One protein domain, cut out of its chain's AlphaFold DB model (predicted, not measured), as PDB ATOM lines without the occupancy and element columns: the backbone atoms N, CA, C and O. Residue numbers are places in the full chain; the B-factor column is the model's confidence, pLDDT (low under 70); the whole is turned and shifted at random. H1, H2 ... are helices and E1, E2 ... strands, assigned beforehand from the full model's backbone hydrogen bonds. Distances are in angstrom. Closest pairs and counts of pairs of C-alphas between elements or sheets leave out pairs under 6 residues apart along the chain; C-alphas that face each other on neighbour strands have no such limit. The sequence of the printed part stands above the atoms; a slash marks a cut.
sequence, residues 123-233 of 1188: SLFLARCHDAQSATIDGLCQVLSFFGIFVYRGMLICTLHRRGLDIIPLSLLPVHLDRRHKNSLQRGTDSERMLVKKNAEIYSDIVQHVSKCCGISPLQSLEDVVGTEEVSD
ATOM      1  N   SER A 123     -20.266 -22.392   6.566       62.78
ATOM      2  CA  SER A 123     -19.548 -22.482   5.290       62.78
ATOM      3  C   SER A 123     -20.402 -23.026   4.132       62.78
ATOM      4  O   SER A 123     -20.300 -22.518   3.017       62.78
ATOM      5  N   LEU A 124     -21.287 -23.999   4.375       65.56
ATOM      6  CA  LEU A 124     -22.284 -24.480   3.407       65.56
ATOM      7  C   LEU A 124     -23.409 -23.460   3.184       65.56
ATOM      8  O   LEU A 124     -23.904 -23.345   2.064       65.56
ATOM      9  N   PHE A 125     -23.797 -22.701   4.211       71.88
ATOM     10  CA  PHE A 125     -24.746 -21.595   4.067       71.88
ATOM     11  C   PHE A 125     -24.168 -20.469   3.198       71.88
ATOM     12  O   PHE A 125     -24.775 -20.104   2.191       71.88
ATOM     13  N   LEU A 126     -22.952 -19.997   3.501       69.25
ATOM     14  CA  LEU A 126     -22.245 -19.005   2.682       69.25
ATOM     15  C   LEU A 126     -22.030 -19.498   1.240       69.25
ATOM     16  O   LEU A 126     -22.254 -18.733   0.304       69.25
ATOM     17  N   ALA A 127     -21.703 -20.782   1.039       70.19
ATOM     18  CA  ALA A 127     -21.607 -21.391  -0.291       70.19
ATOM     19  C   ALA A 127     -22.935 -21.343  -1.074       70.19
ATOM     20  O   ALA A 127     -22.933 -20.967  -2.243       70.19
ATOM     21  N   ARG A 128     -24.077 -21.652  -0.437       70.38
ATOM     22  CA  ARG A 128     -25.418 -21.520  -1.051       70.38
ATOM     23  C   ARG A 128     -25.783 -20.066  -1.384       70.38
ATOM     24  O   ARG A 128     -26.554 -19.832  -2.313       70.38
ATOM     25  N   CYS A 129     -25.220 -19.106  -0.651       69.12
ATOM     26  CA  CYS A 129     -25.451 -17.670  -0.820       69.12
ATOM     27  C   CYS A 129     -24.432 -16.974  -1.751       69.12
ATOM     28  O   CYS A 129     -24.452 -15.748  -1.859       69.12
ATOM     29  N   HIS A 130     -23.506 -17.687  -2.407       65.75
ATOM     30  CA  HIS A 130     -22.521 -17.045  -3.298       65.75
ATOM     31  C   HIS A 130     -23.107 -16.592  -4.652       65.75
ATOM     32  O   HIS A 130     -22.580 -15.646  -5.266       65.75
ATOM     33  N   ASP A 131     -24.210 -17.214  -5.082       63.72
ATOM     34  CA  ASP A 131     -25.015 -16.788  -6.227       63.72
ATOM     35  C   ASP A 131     -25.968 -15.654  -5.833       63.72
ATOM     36  O   ASP A 131     -26.731 -15.737  -4.874       63.72
ATOM     37  N   ALA A 132     -25.934 -14.557  -6.593       55.09
ATOM     38  CA  ALA A 132     -26.607 -13.316  -6.203       55.09
ATOM     39  C   ALA A 132     -28.146 -13.423  -6.180       55.09
ATOM     40  O   ALA A 132     -28.790 -12.649  -5.486       55.09
ATOM     41  N   GLN A 133     -28.729 -14.386  -6.904       55.22
ATOM     42  CA  GLN A 133     -30.179 -14.621  -6.925       55.22
ATOM     43  C   GLN A 133     -30.668 -15.532  -5.785       55.22
ATOM     44  O   GLN A 133     -31.836 -15.456  -5.423       55.22
ATOM     45  N   SER A 134     -29.798 -16.361  -5.191       54.75
ATOM     46  CA  SER A 134     -30.120 -17.157  -3.992       54.75
ATOM     47  C   SER A 134     -29.724 -16.461  -2.687       54.75
ATOM     48  O   SER A 134     -30.121 -16.916  -1.619       54.75
ATOM     49  N   ALA A 135     -28.956 -15.370  -2.759       59.25
ATOM     50  CA  ALA A 135     -28.449 -14.602  -1.620       59.25
ATOM     51  C   ALA A 135     -29.513 -13.783  -0.859       59.25
ATOM     52  O   ALA A 135     -29.304 -13.432   0.308       59.25
ATOM     53  N   THR A 136     -30.633 -13.455  -1.511       58.91
ATOM     54  CA  THR A 136     -31.680 -12.571  -0.980       58.91
ATOM     55  C   THR A 136     -33.040 -13.254  -0.936       58.91
ATOM     56  O   THR A 136     -33.470 -13.817  -1.940       58.91
ATOM     57  N   ILE A 137     -33.747 -13.144   0.189       58.66
ATOM     58  CA  ILE A 137     -35.195 -13.407   0.284       58.66
ATOM     59  C   ILE A 137     -35.869 -12.062   0.539       58.66
ATOM     60  O   ILE A 137     -35.392 -11.305   1.382       58.66
ATOM     61  N   ASP A 138     -36.924 -11.743  -0.214       59.66
ATOM     62  CA  ASP A 138     -37.673 -10.478  -0.128       59.66
ATOM     63  C   ASP A 138     -36.764  -9.221  -0.102       59.66
ATOM     64  O   ASP A 138     -36.976  -8.280   0.656       59.66
ATOM     65  N   GLY A 139     -35.694  -9.234  -0.911       65.56
ATOM     66  CA  GLY A 139     -34.694  -8.157  -1.002       65.56
ATOM     67  C   GLY A 139     -33.656  -8.109   0.133       65.56
ATOM     68  O   GLY A 139     -32.698  -7.343   0.052       65.56
ATOM     69  N   LEU A 140     -33.790  -8.939   1.171       72.12
ATOM     70  CA  LEU A 140     -32.902  -8.960   2.336       72.12
ATOM     71  C   LEU A 140     -31.797 -10.018   2.200       72.12
ATOM     72  O   LEU A 140     -32.064 -11.196   1.958       72.12
ATOM     73  N   CYS A 141     -30.544  -9.605   2.413       82.00
ATOM     74  CA  CYS A 141     -29.374 -10.486   2.446       82.00
ATOM     75  C   CYS A 141     -29.477 -11.498   3.599       82.00
ATOM     76  O   CYS A 141     -29.385 -11.129   4.772       82.00
ATOM     77  N   GLN A 142     -29.596 -12.787   3.267       78.12
ATOM     78  CA  GLN A 142     -29.785 -13.861   4.254       78.12
ATOM     79  C   GLN A 142     -28.643 -13.937   5.281       78.12
ATOM     80  O   GLN A 142     -28.877 -14.238   6.452       78.12
ATOM     81  N   VAL A 143     -27.412 -13.626   4.860       84.31
ATOM     82  CA  VAL A 143     -26.217 -13.638   5.721       84.31
ATOM     83  C   VAL A 143     -26.277 -12.551   6.797       84.31
ATOM     84  O   VAL A 143     -25.814 -12.783   7.909       84.31
ATOM     85  N   LEU A 144     -26.876 -11.391   6.511       84.38
ATOM     86  CA  LEU A 144     -27.110 -10.355   7.522       84.38
ATOM     87  C   LEU A 144     -28.296 -10.717   8.423       84.38
ATOM     88  O   LEU A 144     -28.171 -10.628   9.648       84.38
ATOM     89  N   SER A 145     -29.395 -11.212   7.841       78.19
ATOM     90  CA  SER A 145     -30.586 -11.641   8.587       78.19
ATOM     91  C   SER A 145     -30.267 -12.717   9.633       78.19
ATOM     92  O   SER A 145     -30.783 -12.653  10.746       78.19
ATOM     93  N   PHE A 146     -29.349 -13.647   9.335       78.50
ATOM     94  CA  PHE A 146     -28.844 -14.654  10.283       78.50
ATOM     95  C   PHE A 146     -28.239 -14.047  11.567       78.50
ATOM     96  O   PHE A 146     -28.328 -14.644  12.639       78.50
ATOM     97  N   PHE A 147     -27.656 -12.847  11.485       80.38
ATOM     98  CA  PHE A 147     -27.102 -12.115  12.631       80.38
ATOM     99  C   PHE A 147     -28.060 -11.050  13.200       80.38
ATOM    100  O   PHE A 147     -27.656 -10.270  14.061       80.38
ATOM    101  N   GLY A 148     -29.314 -10.968  12.737       76.19
ATOM    102  CA  GLY A 148     -30.228  -9.881  13.113       76.19
ATOM    103  C   GLY A 148     -29.721  -8.499  12.679       76.19
ATOM    104  O   GLY A 148     -29.885  -7.507  13.395       76.19
ATOM    105  N   ILE A 149     -29.059  -8.457  11.519       86.38
ATOM    106  CA  ILE A 149     -28.573  -7.249  10.854       86.38
ATOM    107  C   ILE A 149     -29.386  -7.071   9.566       86.38
ATOM    108  O   ILE A 149     -29.697  -8.047   8.889       86.38
ATOM    109  N   PHE A 150     -29.714  -5.837   9.197       83.19
ATOM    110  CA  PHE A 150     -30.307  -5.514   7.896       83.19
ATOM    111  C   PHE A 150     -29.583  -4.341   7.231       83.19
ATOM    112  O   PHE A 150     -28.765  -3.666   7.859       83.19
ATOM    113  N   VAL A 151     -29.875  -4.106   5.949       81.00
ATOM    114  CA  VAL A 151     -29.384  -2.937   5.207       81.00
ATOM    115  C   VAL A 151     -30.497  -1.918   5.057       81.00
ATOM    116  O   VAL A 151     -31.603  -2.264   4.653       81.00
ATOM    117  N   TYR A 152     -30.191  -0.652   5.324       76.38
ATOM    118  CA  TYR A 152     -31.077   0.469   5.037       76.38
ATOM    119  C   TYR A 152     -30.265   1.627   4.458       76.38
ATOM    120  O   TYR A 152     -29.313   2.084   5.087       76.38
ATOM    121  N   ARG A 153     -30.608   2.077   3.242       71.81
ATOM    122  CA  ARG A 153     -29.891   3.140   2.500       71.81
ATOM    123  C   ARG A 153     -28.355   2.978   2.517       71.81
ATOM    124  O   ARG A 153     -27.615   3.920   2.773       71.81
ATOM    125  N   GLY A 154     -27.873   1.752   2.296       76.69
ATOM    126  CA  GLY A 154     -26.438   1.422   2.276       76.69
ATOM    127  C   GLY A 154     -25.744   1.350   3.646       76.69
ATOM    128  O   GLY A 154     -24.555   1.043   3.701       76.69
ATOM    129  N   MET A 155     -26.453   1.588   4.752       81.44
ATOM    130  CA  MET A 155     -25.957   1.387   6.118       81.44
ATOM    131  C   MET A 155     -26.355  -0.001   6.629       81.44
ATOM    132  O   MET A 155     -27.488  -0.431   6.408       81.44
ATOM    133  N   LEU A 156     -25.465  -0.687   7.354       86.75
ATOM    134  CA  LEU A 156     -25.829  -1.896   8.098       86.75
ATOM    135  C   LEU A 156     -26.373  -1.502   9.476       86.75
ATOM    136  O   LEU A 156     -25.740  -0.711  10.179       86.75
ATOM    137  N   ILE A 157     -27.500  -2.078   9.890       82.12
ATOM    138  CA  ILE A 157     -28.142  -1.803  11.182       82.12
ATOM    139  C   ILE A 157     -28.388  -3.122  11.916       82.12
ATOM    140  O   ILE A 157     -29.044  -4.013  11.385       82.12
ATOM    141  N   CYS A 158     -27.875  -3.246  13.144       85.75
ATOM    142  CA  CYS A 158     -28.114  -4.390  14.025       85.75
ATOM    143  C   CYS A 158     -29.113  -4.033  15.133       85.75
ATOM    144  O   CYS A 158     -28.910  -3.061  15.867       85.75
ATOM    145  N   THR A 159     -30.153  -4.855  15.300       73.56
ATOM    146  CA  THR A 159     -31.233  -4.637  16.286       73.56
ATOM    147  C   THR A 159     -31.051  -5.406  17.593       73.56
ATOM    148  O   THR A 159     -31.621  -5.018  18.609       73.56
ATOM    149  N   LEU A 160     -30.236  -6.467  17.613       68.50
ATOM    150  CA  LEU A 160     -30.167  -7.421  18.736       68.50
ATOM    151  C   LEU A 160     -29.505  -6.898  20.033       68.50
ATOM    152  O   LEU A 160     -29.352  -7.658  20.993       68.50
ATOM    153  N   HIS A 161     -29.104  -5.622  20.108       69.31
ATOM    154  CA  HIS A 161     -28.316  -5.092  21.230       69.31
ATOM    155  C   HIS A 161     -29.139  -4.245  22.202       69.31
ATOM    156  O   HIS A 161     -29.772  -3.264  21.827       69.31
ATOM    157  N   ARG A 162     -29.034  -4.571  23.501       52.12
ATOM    158  CA  ARG A 162     -29.773  -3.966  24.639       52.12
ATOM    159  C   ARG A 162     -29.518  -2.459  24.900       52.12
ATOM    160  O   ARG A 162     -29.672  -2.005  26.031       52.12
ATOM    161  N   ARG A 163     -29.010  -1.689  23.931       53.22
ATOM    162  CA  ARG A 163     -28.645  -0.263  24.075       53.22
ATOM    163  C   ARG A 163     -29.083   0.619  22.893       53.22
ATOM    164  O   ARG A 163     -28.647   1.767  22.823       53.22
ATOM    165  N   GLY A 164     -29.942   0.103  22.012       61.78
ATOM    166  CA  GLY A 164     -30.410   0.773  20.795       61.78
ATOM    167  C   GLY A 164     -29.783   0.197  19.524       61.78
ATOM    168  O   GLY A 164     -28.990  -0.741  19.582       61.78
ATOM    169  N   LEU A 165     -30.146   0.778  18.380       71.12
ATOM    170  CA  LEU A 165     -29.632   0.392  17.064       71.12
ATOM    171  C   LEU A 165     -28.112   0.641  16.995       71.12
ATOM    172  O   LEU A 165     -27.680   1.782  17.169       71.12
ATOM    173  N   ASP A 166     -27.320  -0.405  16.733       81.88
ATOM    174  CA  ASP A 166     -25.901  -0.289  16.353       81.88
ATOM    175  C   ASP A 166     -25.845  -0.167  14.815       81.88
ATOM    176  O   ASP A 166     -26.125  -1.135  14.104       81.88
ATOM    177  N   ILE A 167     -25.473   1.007  14.299       84.19
ATOM    178  CA  ILE A 167     -25.102   1.207  12.894       84.19
ATOM    179  C   ILE A 167     -23.642   0.775  12.709       84.19
ATOM    180  O   ILE A 167     -22.755   1.168  13.476       84.19
ATOM    181  N   ILE A 168     -23.387  -0.042  11.689       88.75
ATOM    182  CA  ILE A 168     -22.103  -0.707  11.458       88.75
ATOM    183  C   ILE A 168     -21.599  -0.338  10.052       88.75
ATOM    184  O   ILE A 168     -22.188  -0.778   9.067       88.75
ATOM    185  N   PRO A 169     -20.500   0.425   9.917       88.31
ATOM    186  CA  PRO A 169     -19.785   0.519   8.644       88.31
ATOM    187  C   PRO A 169     -19.308  -0.870   8.209       88.31
ATOM    188  O   PRO A 169     -18.790  -1.615   9.045       88.31
ATOM    189  N   LEU A 170     -19.445  -1.240   6.931       91.06
ATOM    190  CA  LEU A 170     -19.110  -2.597   6.465       91.06
ATOM    191  C   LEU A 170     -17.652  -3.000   6.776       91.06
ATOM    192  O   LEU A 170     -17.402  -4.149   7.142       91.06
ATOM    193  N   SER A 171     -16.712  -2.049   6.763       87.38
ATOM    194  CA  SER A 171     -15.316  -2.268   7.187       87.38
ATOM    195  C   SER A 171     -15.160  -2.735   8.648       87.38
ATOM    196  O   SER A 171     -14.164  -3.368   9.001       87.38
ATOM    197  N   LEU A 172     -16.151  -2.464   9.506       89.62
ATOM    198  CA  LEU A 172     -16.194  -2.840  10.923       89.62
ATOM    199  C   LEU A 172     -17.142  -4.015  11.214       89.62
ATOM    200  O   LEU A 172     -17.203  -4.462  12.363       89.62
ATOM    201  N   LEU A 173     -17.832  -4.567  10.208       91.38
ATOM    202  CA  LEU A 173     -18.696  -5.743  10.370       91.38
ATOM    203  C   LEU A 173     -17.962  -6.949  11.000       91.38
ATOM    204  O   LEU A 173     -18.511  -7.508  11.949       91.38
ATOM    205  N   PRO A 174     -16.715  -7.312  10.616       89.75
ATOM    206  CA  PRO A 174     -15.951  -8.368  11.294       89.75
ATOM    207  C   PRO A 174     -15.778  -8.123  12.796       89.75
ATOM    208  O   PRO A 174     -15.959  -9.025  13.612       89.75
ATOM    209  N   VAL A 175     -15.466  -6.878  13.169       84.31
ATOM    210  CA  VAL A 175     -15.227  -6.465  14.560       84.31
ATOM    211  C   VAL A 175     -16.531  -6.463  15.359       84.31
ATOM    212  O   VAL A 175     -16.527  -6.818  16.537       84.31
ATOM    213  N   HIS A 176     -17.653  -6.101  14.731       87.38
ATOM    214  CA  HIS A 176     -18.970  -6.223  15.346       87.38
ATOM    215  C   HIS A 176     -19.341  -7.699  15.558       87.38
ATOM    216  O   HIS A 176     -19.683  -8.077  16.676       87.38
ATOM    217  N   LEU A 177     -19.216  -8.550  14.534       87.38
ATOM    218  CA  LEU A 177     -19.551  -9.975  14.621       87.38
ATOM    219  C   LEU A 177     -18.717 -10.709  15.685       87.38
ATOM    220  O   LEU A 177     -19.299 -11.379  16.538       87.38
ATOM    221  N   ASP A 178     -17.392 -10.529  15.722       82.06
ATOM    222  CA  ASP A 178     -16.523 -11.178  16.724       82.06
ATOM    223  C   ASP A 178     -16.784 -10.690  18.164       82.06
ATOM    224  O   ASP A 178     -16.722 -11.477  19.111       82.06
ATOM    225  N   ARG A 179     -17.147  -9.411  18.355       80.25
ATOM    226  CA  ARG A 179     -17.431  -8.838  19.689       80.25
ATOM    227  C   ARG A 179     -18.870  -9.036  20.178       80.25
ATOM    228  O   ARG A 179     -19.108  -8.912  21.380       80.25
ATOM    229  N   ARG A 180     -19.838  -9.249  19.280       80.56
ATOM    230  CA  ARG A 180     -21.281  -9.230  19.601       80.56
ATOM    231  C   ARG A 180     -22.047 -10.495  19.225       80.56
ATOM    232  O   ARG A 180     -22.998 -10.828  19.922       80.56
ATOM    233  N   HIS A 181     -21.632 -11.196  18.174       81.62
ATOM    234  CA  HIS A 181     -22.351 -12.345  17.599       81.62
ATOM    235  C   HIS A 181     -21.531 -13.639  17.614       81.62
ATOM    236  O   HIS A 181     -21.913 -14.626  16.990       81.62
ATOM    237  N   LYS A 182     -20.415 -13.665  18.351       77.06
ATOM    238  CA  LYS A 182     -19.489 -14.805  18.462       77.06
ATOM    239  C   LYS A 182     -20.187 -16.146  18.704       77.06
ATOM    240  O   LYS A 182     -19.871 -17.132  18.043       77.06
ATOM    241  N   ASN A 183     -21.181 -16.157  19.590       68.12
ATOM    242  CA  ASN A 183     -21.949 -17.353  19.933       68.12
ATOM    243  C   ASN A 183     -22.825 -17.837  18.757       68.12
ATOM    244  O   ASN A 183     -23.043 -19.035  18.616       68.12
ATOM    245  N   SER A 184     -23.293 -16.932  17.890       64.88
ATOM    246  CA  SER A 184     -24.040 -17.264  16.668       64.88
ATOM    247  C   SER A 184     -23.142 -17.913  15.612       64.88
ATOM    248  O   SER A 184     -23.584 -18.833  14.932       64.88
ATOM    249  N   LEU A 185     -21.868 -17.506  15.515       63.81
ATOM    250  CA  LEU A 185     -20.885 -18.209  14.677       63.81
ATOM    251  C   LEU A 185     -20.549 -19.601  15.235       63.81
ATOM    252  O   LEU A 185     -20.515 -20.559  14.470       63.81
ATOM    253  N   GLN A 186     -20.359 -19.734  16.553       61.59
ATOM    254  CA  GLN A 186     -20.048 -21.025  17.192       61.59
ATOM    255  C   GLN A 186     -21.174 -22.066  17.063       61.59
ATOM    256  O   GLN A 186     -20.897 -23.260  17.040       61.59
ATOM    257  N   ARG A 187     -22.436 -21.633  16.934       55.53
ATOM    258  CA  ARG A 187     -23.582 -22.519  16.646       55.53
ATOM    259  C   ARG A 187     -23.610 -23.064  15.213       55.53
ATOM    260  O   ARG A 187     -24.382 -23.972  14.946       55.53
ATOM    261  N   GLY A 188     -22.815 -22.508  14.296       52.53
ATOM    262  CA  GLY A 188     -22.769 -22.911  12.886       52.53
ATOM    263  C   GLY A 188     -21.563 -23.778  12.507       52.53
ATOM    264  O   GLY A 188     -21.289 -23.929  11.315       52.53
ATOM    265  N   THR A 189     -20.801 -24.287  13.481       54.88
ATOM    266  CA  THR A 189     -19.516 -24.977  13.259       54.88
ATOM    267  C   THR A 189     -19.487 -26.383  13.855       54.88
ATOM    268  O   THR A 189     -18.769 -26.640  14.821       54.88
ATOM    269  N   ASP A 190     -20.230 -27.307  13.248       51.44
ATOM    270  CA  ASP A 190     -20.100 -28.735  13.543       51.44
ATOM    271  C   ASP A 190     -18.781 -29.318  12.999       51.44
ATOM    272  O   ASP A 190     -18.363 -29.048  11.869       51.44
ATOM    273  N   SER A 191     -18.186 -30.216  13.791       48.09
ATOM    274  CA  SER A 191     -16.949 -30.980  13.549       48.09
ATOM    275  C   SER A 191     -15.606 -30.231  13.624       48.09
ATOM    276  O   SER A 191     -15.410 -29.128  13.110       48.09
ATOM    277  N   GLU A 192     -14.606 -30.933  14.169       45.91
ATOM    278  CA  GLU A 192     -13.207 -30.493  14.293       45.91
ATOM    279  C   GLU A 192     -12.539 -30.139  12.950       45.91
ATOM    280  O   GLU A 192     -11.516 -29.460  12.923       45.91
ATOM    281  N   ARG A 193     -13.101 -30.559  11.807       43.44
ATOM    282  CA  ARG A 193     -12.504 -30.318  10.482       43.44
ATOM    283  C   ARG A 193     -12.567 -28.855  10.026       43.44
ATOM    284  O   ARG A 193     -11.815 -28.485   9.126       43.44
ATOM    285  N   MET A 194     -13.395 -28.010  10.647       45.25
ATOM    286  CA  MET A 194     -13.417 -26.564  10.374       45.25
ATOM    287  C   MET A 194     -12.254 -25.787  11.028       45.25
ATOM    288  O   MET A 194     -12.008 -24.656  10.617       45.25
ATOM    289  N   LEU A 195     -11.472 -26.381  11.950       46.91
ATOM    290  CA  LEU A 195     -10.326 -25.731  12.630       46.91
ATOM    291  C   LEU A 195      -9.196 -25.237  11.699       46.91
ATOM    292  O   LEU A 195      -8.285 -24.549  12.157       46.91
ATOM    293  N   VAL A 196      -9.235 -25.580  10.408       47.56
ATOM    294  CA  VAL A 196      -8.233 -25.167   9.411       47.56
ATOM    295  C   VAL A 196      -8.494 -23.755   8.864       47.56
ATOM    296  O   VAL A 196      -7.531 -23.025   8.629       47.56
ATOM    297  N   LYS A 197      -9.761 -23.337   8.697       53.19
ATOM    298  CA  LYS A 197     -10.105 -21.955   8.308       53.19
ATOM    299  C   LYS A 197     -10.052 -21.060   9.545       53.19
ATOM    300  O   LYS A 197     -10.796 -21.271  10.501       53.19
ATOM    301  N   LYS A 198      -9.221 -20.016   9.531       67.75
ATOM    302  CA  LYS A 198      -9.211 -19.025  10.625       67.75
ATOM    303  C   LYS A 198     -10.465 -18.152  10.540       67.75
ATOM    304  O   LYS A 198     -10.866 -17.779   9.442       67.75
ATOM    305  N   ASN A 199     -11.027 -17.718  11.676       70.19
ATOM    306  CA  ASN A 199     -12.220 -16.845  11.709       70.19
ATOM    307  C   ASN A 199     -12.108 -15.611  10.789       70.19
ATOM    308  O   ASN A 199     -13.103 -15.182  10.216       70.19
ATOM    309  N   ALA A 200     -10.897 -15.069  10.611       74.25
ATOM    310  CA  ALA A 200     -10.618 -13.961   9.695       74.25
ATOM    311  C   ALA A 200     -11.019 -14.247   8.231       74.25
ATOM    312  O   ALA A 200     -11.476 -13.340   7.542       74.25
ATOM    313  N   GLU A 201     -10.894 -15.492   7.767       77.88
ATOM    314  CA  GLU A 201     -11.347 -15.907   6.435       77.88
ATOM    315  C   GLU A 201     -12.874 -15.910   6.361       77.88
ATOM    316  O   GLU A 201     -13.429 -15.332   5.440       77.88
ATOM    317  N   ILE A 202     -13.559 -16.468   7.366       79.75
ATOM    318  CA  ILE A 202     -15.031 -16.485   7.429       79.75
ATOM    319  C   ILE A 202     -15.584 -15.051   7.472       79.75
ATOM    320  O   ILE A 202     -16.545 -14.735   6.776       79.75
ATOM    321  N   TYR A 203     -14.953 -14.149   8.230       86.88
ATOM    322  CA  TYR A 203     -15.331 -12.734   8.238       86.88
ATOM    323  C   TYR A 203     -15.032 -12.021   6.910       86.88
ATOM    324  O   TYR A 203     -15.809 -11.154   6.512       86.88
ATOM    325  N   SER A 204     -13.955 -12.385   6.206       84.06
ATOM    326  CA  SER A 204     -13.678 -11.894   4.848       84.06
ATOM    327  C   SER A 204     -14.734 -12.379   3.853       84.06
ATOM    328  O   SER A 204     -15.268 -11.570   3.098       84.06
ATOM    329  N   ASP A 205     -15.078 -13.669   3.885       84.44
ATOM    330  CA  ASP A 205     -16.107 -14.280   3.038       84.44
ATOM    331  C   ASP A 205     -17.471 -13.587   3.268       84.44
ATOM    332  O   ASP A 205     -18.148 -13.209   2.309       84.44
ATOM    333  N   ILE A 206     -17.834 -13.306   4.531       88.00
ATOM    334  CA  ILE A 206     -19.035 -12.532   4.901       88.00
ATOM    335  C   ILE A 206     -18.977 -11.092   4.364       88.00
ATOM    336  O   ILE A 206     -19.944 -10.639   3.757       88.00
ATOM    337  N   VAL A 207     -17.875 -10.355   4.553       90.38
ATOM    338  CA  VAL A 207     -17.763  -8.961   4.076       90.38
ATOM    339  C   VAL A 207     -17.819  -8.880   2.550       90.38
ATOM    340  O   VAL A 207     -18.492  -7.999   2.013       90.38
ATOM    341  N   GLN A 208     -17.173  -9.807   1.839       87.00
ATOM    342  CA  GLN A 208     -17.243  -9.882   0.378       87.00
ATOM    343  C   GLN A 208     -18.652 -10.245  -0.105       87.00
ATOM    344  O   GLN A 208     -19.145  -9.621  -1.046       87.00
ATOM    345  N   HIS A 209     -19.328 -11.191   0.560       87.62
ATOM    346  CA  HIS A 209     -20.730 -11.499   0.280       87.62
ATOM    347  C   HIS A 209     -21.611 -10.257   0.462       87.62
ATOM    348  O   HIS A 209     -22.311  -9.880  -0.471       87.62
ATOM    349  N   VAL A 210     -21.556  -9.591   1.619       89.31
ATOM    350  CA  VAL A 210     -22.398  -8.419   1.922       89.31
ATOM    351  C   VAL A 210     -22.104  -7.259   0.972       89.31
ATOM    352  O   VAL A 210     -23.032  -6.609   0.496       89.31
ATOM    353  N   SER A 211     -20.836  -7.035   0.617       89.00
ATOM    354  CA  SER A 211     -20.458  -6.028  -0.378       89.00
ATOM    355  C   SER A 211     -21.089  -6.304  -1.750       89.00
ATOM    356  O   SER A 211     -21.732  -5.424  -2.322       89.00
ATOM    357  N   LYS A 212     -20.977  -7.544  -2.248       84.88
ATOM    358  CA  LYS A 212     -21.532  -7.976  -3.545       84.88
ATOM    359  C   LYS A 212     -23.067  -8.031  -3.548       84.88
ATOM    360  O   LYS A 212     -23.679  -7.714  -4.561       84.88
ATOM    361  N   CYS A 213     -23.672  -8.458  -2.442       83.19
ATOM    362  CA  CYS A 213     -25.110  -8.682  -2.291       83.19
ATOM    363  C   CYS A 213     -25.879  -7.370  -2.071       83.19
ATOM    364  O   CYS A 213     -26.936  -7.166  -2.658       83.19
ATOM    365  N   CYS A 214     -25.330  -6.458  -1.264       82.56
ATOM    366  CA  CYS A 214     -26.005  -5.220  -0.865       82.56
ATOM    367  C   CYS A 214     -25.471  -3.961  -1.570       82.56
ATOM    368  O   CYS A 214     -25.938  -2.862  -1.279       82.56
ATOM    369  N   GLY A 215     -24.474  -4.090  -2.455       85.31
ATOM    370  CA  GLY A 215     -23.877  -2.969  -3.194       85.31
ATOM    371  C   GLY A 215     -23.016  -2.019  -2.348       85.31
ATOM    372  O   GLY A 215     -22.695  -0.920  -2.794       85.31
ATOM    373  N   ILE A 216     -22.650  -2.412  -1.125       87.62
ATOM    374  CA  ILE A 216     -21.916  -1.566  -0.174       87.62
ATOM    375  C   ILE A 216     -20.404  -1.718  -0.395       87.62
ATOM    376  O   ILE A 216     -19.893  -2.831  -0.526       87.62
ATOM    377  N   SER A 217     -19.660  -0.608  -0.386       86.94
ATOM    378  CA  SER A 217     -18.192  -0.643  -0.448       86.94
ATOM    379  C   SER A 217     -17.605  -1.402   0.755       86.94
ATOM    380  O   SER A 217     -17.927  -1.059   1.894       86.94
ATOM    381  N   PRO A 218     -16.686  -2.370   0.568       85.81
ATOM    382  CA  PRO A 218     -16.050  -3.067   1.690       85.81
ATOM    383  C   PRO A 218     -15.112  -2.141   2.486       85.81
ATOM    384  O   PRO A 218     -14.727  -2.460   3.608       85.81
ATOM    385  N   LEU A 219     -14.770  -0.980   1.914       85.06
ATOM    386  CA  LEU A 219     -13.986   0.083   2.540       85.06
ATOM    387  C   LEU A 219     -14.855   1.158   3.216       85.06
ATOM    388  O   LEU A 219     -14.293   2.135   3.699       85.06
ATOM    389  N   GLN A 220     -16.187   0.996   3.262       85.81
ATOM    390  CA  GLN A 220     -17.109   1.956   3.882       85.81
ATOM    391  C   GLN A 220     -16.650   2.312   5.303       85.81
ATOM    392  O   GLN A 220     -16.603   1.456   6.194       85.81
ATOM    393  N   SER A 221     -16.302   3.580   5.486       80.19
ATOM    394  CA  SER A 221     -15.758   4.170   6.706       80.19
ATOM    395  C   SER A 221     -16.857   4.633   7.670       80.19
ATOM    396  O   SER A 221     -18.053   4.546   7.381       80.19
ATOM    397  N   LEU A 222     -16.456   5.140   8.839       70.19
ATOM    398  CA  LEU A 222     -17.382   5.808   9.754       70.19
ATOM    399  C   LEU A 222     -17.920   7.103   9.124       70.19
ATOM    400  O   LEU A 222     -19.083   7.453   9.305       70.19
ATOM    401  N   GLU A 223     -17.075   7.790   8.365       73.81
ATOM    402  CA  GLU A 223     -17.346   9.055   7.699       73.81
ATOM    403  C   GLU A 223     -18.352   8.882   6.547       73.81
ATOM    404  O   GLU A 223     -19.276   9.684   6.445       73.81
ATOM    405  N   ASP A 224     -18.278   7.790   5.777       71.06
ATOM    406  CA  ASP A 224     -19.267   7.453   4.729       71.06
ATOM    407  C   ASP A 224     -20.674   7.169   5.294       71.06
ATOM    408  O   ASP A 224     -21.676   7.314   4.599       71.06
ATOM    409  N   VAL A 225     -20.751   6.743   6.560       70.75
ATOM    410  CA  VAL A 225     -21.994   6.371   7.264       70.75
ATOM    411  C   VAL A 225     -22.573   7.529   8.085       70.75
ATOM    412  O   VAL A 225     -23.768   7.555   8.364       70.75
ATOM    413  N   VAL A 226     -21.734   8.480   8.503       59.16
ATOM    414  CA  VAL A 226     -22.112   9.611   9.375       59.16
ATOM    415  C   VAL A 226     -22.142  10.949   8.621       59.16
ATOM    416  O   VAL A 226     -22.716  11.913   9.124       59.16
ATOM    417  N   GLY A 227     -21.537  11.021   7.431       54.16
ATOM    418  CA  GLY A 227     -21.520  12.199   6.558       54.16
ATOM    419  C   GLY A 227     -22.764  12.367   5.680       54.16
ATOM    420  O   GLY A 227     -22.906  13.401   5.032       54.16
ATOM    421  N   THR A 228     -23.674  11.392   5.657       53.78
ATOM    422  CA  THR A 228     -24.985  11.523   5.013       53.78
ATOM    423  C   THR A 228     -25.922  12.362   5.888       53.78
ATOM    424  O   THR A 228     -26.245  11.999   7.019       53.78
ATOM    425  N   GLU A 229     -26.419  13.488   5.367       49.59
ATOM    426  CA  GLU A 229     -27.390  14.331   6.094       49.59
ATOM    427  C   GLU A 229     -28.709  13.573   6.389       49.59
ATOM    428  O   GLU A 229     -29.398  13.847   7.379       49.59
ATOM    429  N   GLU A 230     -28.993  12.534   5.593       52.41
ATOM    430  CA  GLU A 230     -30.147  11.629   5.690       52.41
ATOM    431  C   GLU A 230     -30.233  10.790   6.979       52.41
ATOM    432  O   GLU A 230     -31.260  10.158   7.223       52.41
ATOM    433  N   VAL A 231     -29.217  10.773   7.854       51.66
ATOM    434  CA  VAL A 231     -29.336  10.082   9.158       51.66
ATOM    435  C   VAL A 231     -30.471  10.698  10.009       51.66
ATOM    436  O   VAL A 231     -31.030  10.033  10.878       51.66
ATOM    437  N   SER A 232     -30.891  11.934   9.711       49.97
ATOM    438  CA  SER A 232     -32.101  12.555  10.283       49.97
ATOM    439  C   SER A 232     -33.417  12.021   9.688       49.97
ATOM    440  O   SER A 232     -34.455  12.075  10.348       49.97
ATOM    441  N   ASP A 233     -33.392  11.510   8.455       51.75
ATOM    442  CA  ASP A 233     -34.554  10.993   7.721       51.75
ATOM    443  C   ASP A 233     -34.864   9.522   8.028       51.75
ATOM    444  O   ASP A 233     -35.993   9.092   7.809       51.75
TER     445      ASP A 233
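Overview. This is residues 123 to 233 of the 1188 residues of an uncharacterized protein of Amanita muscaria Koide BX008 (UniProt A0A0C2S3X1). The core is a long helix, H6, crossed at a steep angle by H3, and a small three-strand sheet, E1 E2 E3, packs along H3 with its strand E3 under that helix, while H6 only grazes the sheet with its residues 210 to 214. H1 and H2 pack on H6, while the short helices H5 and H8 lie far out, toward opposite ends of the longest axis. The printed part has 111 residues, with eight named helices and three named strands in the order H1 H2 E1 E2 E3 H3 H4 H5 H6 H7 H8; the antiparallel sheet runs E1 E2 E3, and the class is mostly helix. The whole is compact, with a radius of gyration of the C-alphas of 14.2 A and spans of 47 by 32 by 23 A.

Along the chain. Find C-alpha 123 at (-19.548, -22.482, 5.290), where H1 begins, residues 123 to 128. After residues 129 to 141 come H2, residues 142 to 145, then E1, residues 149 to 152, and E2, residues 155 to 158, each strand 10.0 A long. Next read E3, residues 166 to 168, H3, residues 170 to 180 and 14.9 A long, H4, residues 182 to 186, and H5, residues 192 to 196. H6, residues 199 to 214, runs 22.0 A from C-alpha 199 at (-12.220, -16.845, 11.709). H7, residues 222 to 226, and H8, residues 229 to 233, follow; H8 ends at C-alpha 233, (-34.554, 10.993, 7.721).

Arrangement. Start at the hub, H6: H3 touches it, closest at the C-alphas of Pro 174 and Tyr 203, 5.4 A apart, at a steep tilt of 48 degrees, opposite ways. H1 only just touches residues 202 to 206 of H6, with 3 pairs of C-alphas within 8 A, closest at Leu 126 and Ile 206, 7.6 A. E1, E2 and E3 form a meander, each strand the antiparallel neighbour of the one before; look for N 150 and O 157, 2.9 A, and N 168 and O 156, 2.9 A. H2 and H3 are on the same face of the sheet, and H6 and H7 only graze it. H3 and H4 meet only through their link, as do H7 and H8, and H5 touches no helix. In H1, H4, H6 and H7 every O i to N i+4 pair is within hydrogen-bond range; H3 has 5 of 7, H5 0 of 1 with 1 of 2 O i to N i+3 pairs, H8 0 of 1 with 2 of 2, and H2 is too short for an O i to N i+4 pair.

Size, cuts and confidence. The C-alphas of Glu 192 and Glu 229, the two farthest apart, are 47.7 A apart. The printed part has no cut, and the link from H1 to H2 is long, with 13 residues. The mean pLDDT of the printed part is 72.2; look for values under 70 at residues 129 to 139, 183 to 198 and 226 to 233, among others.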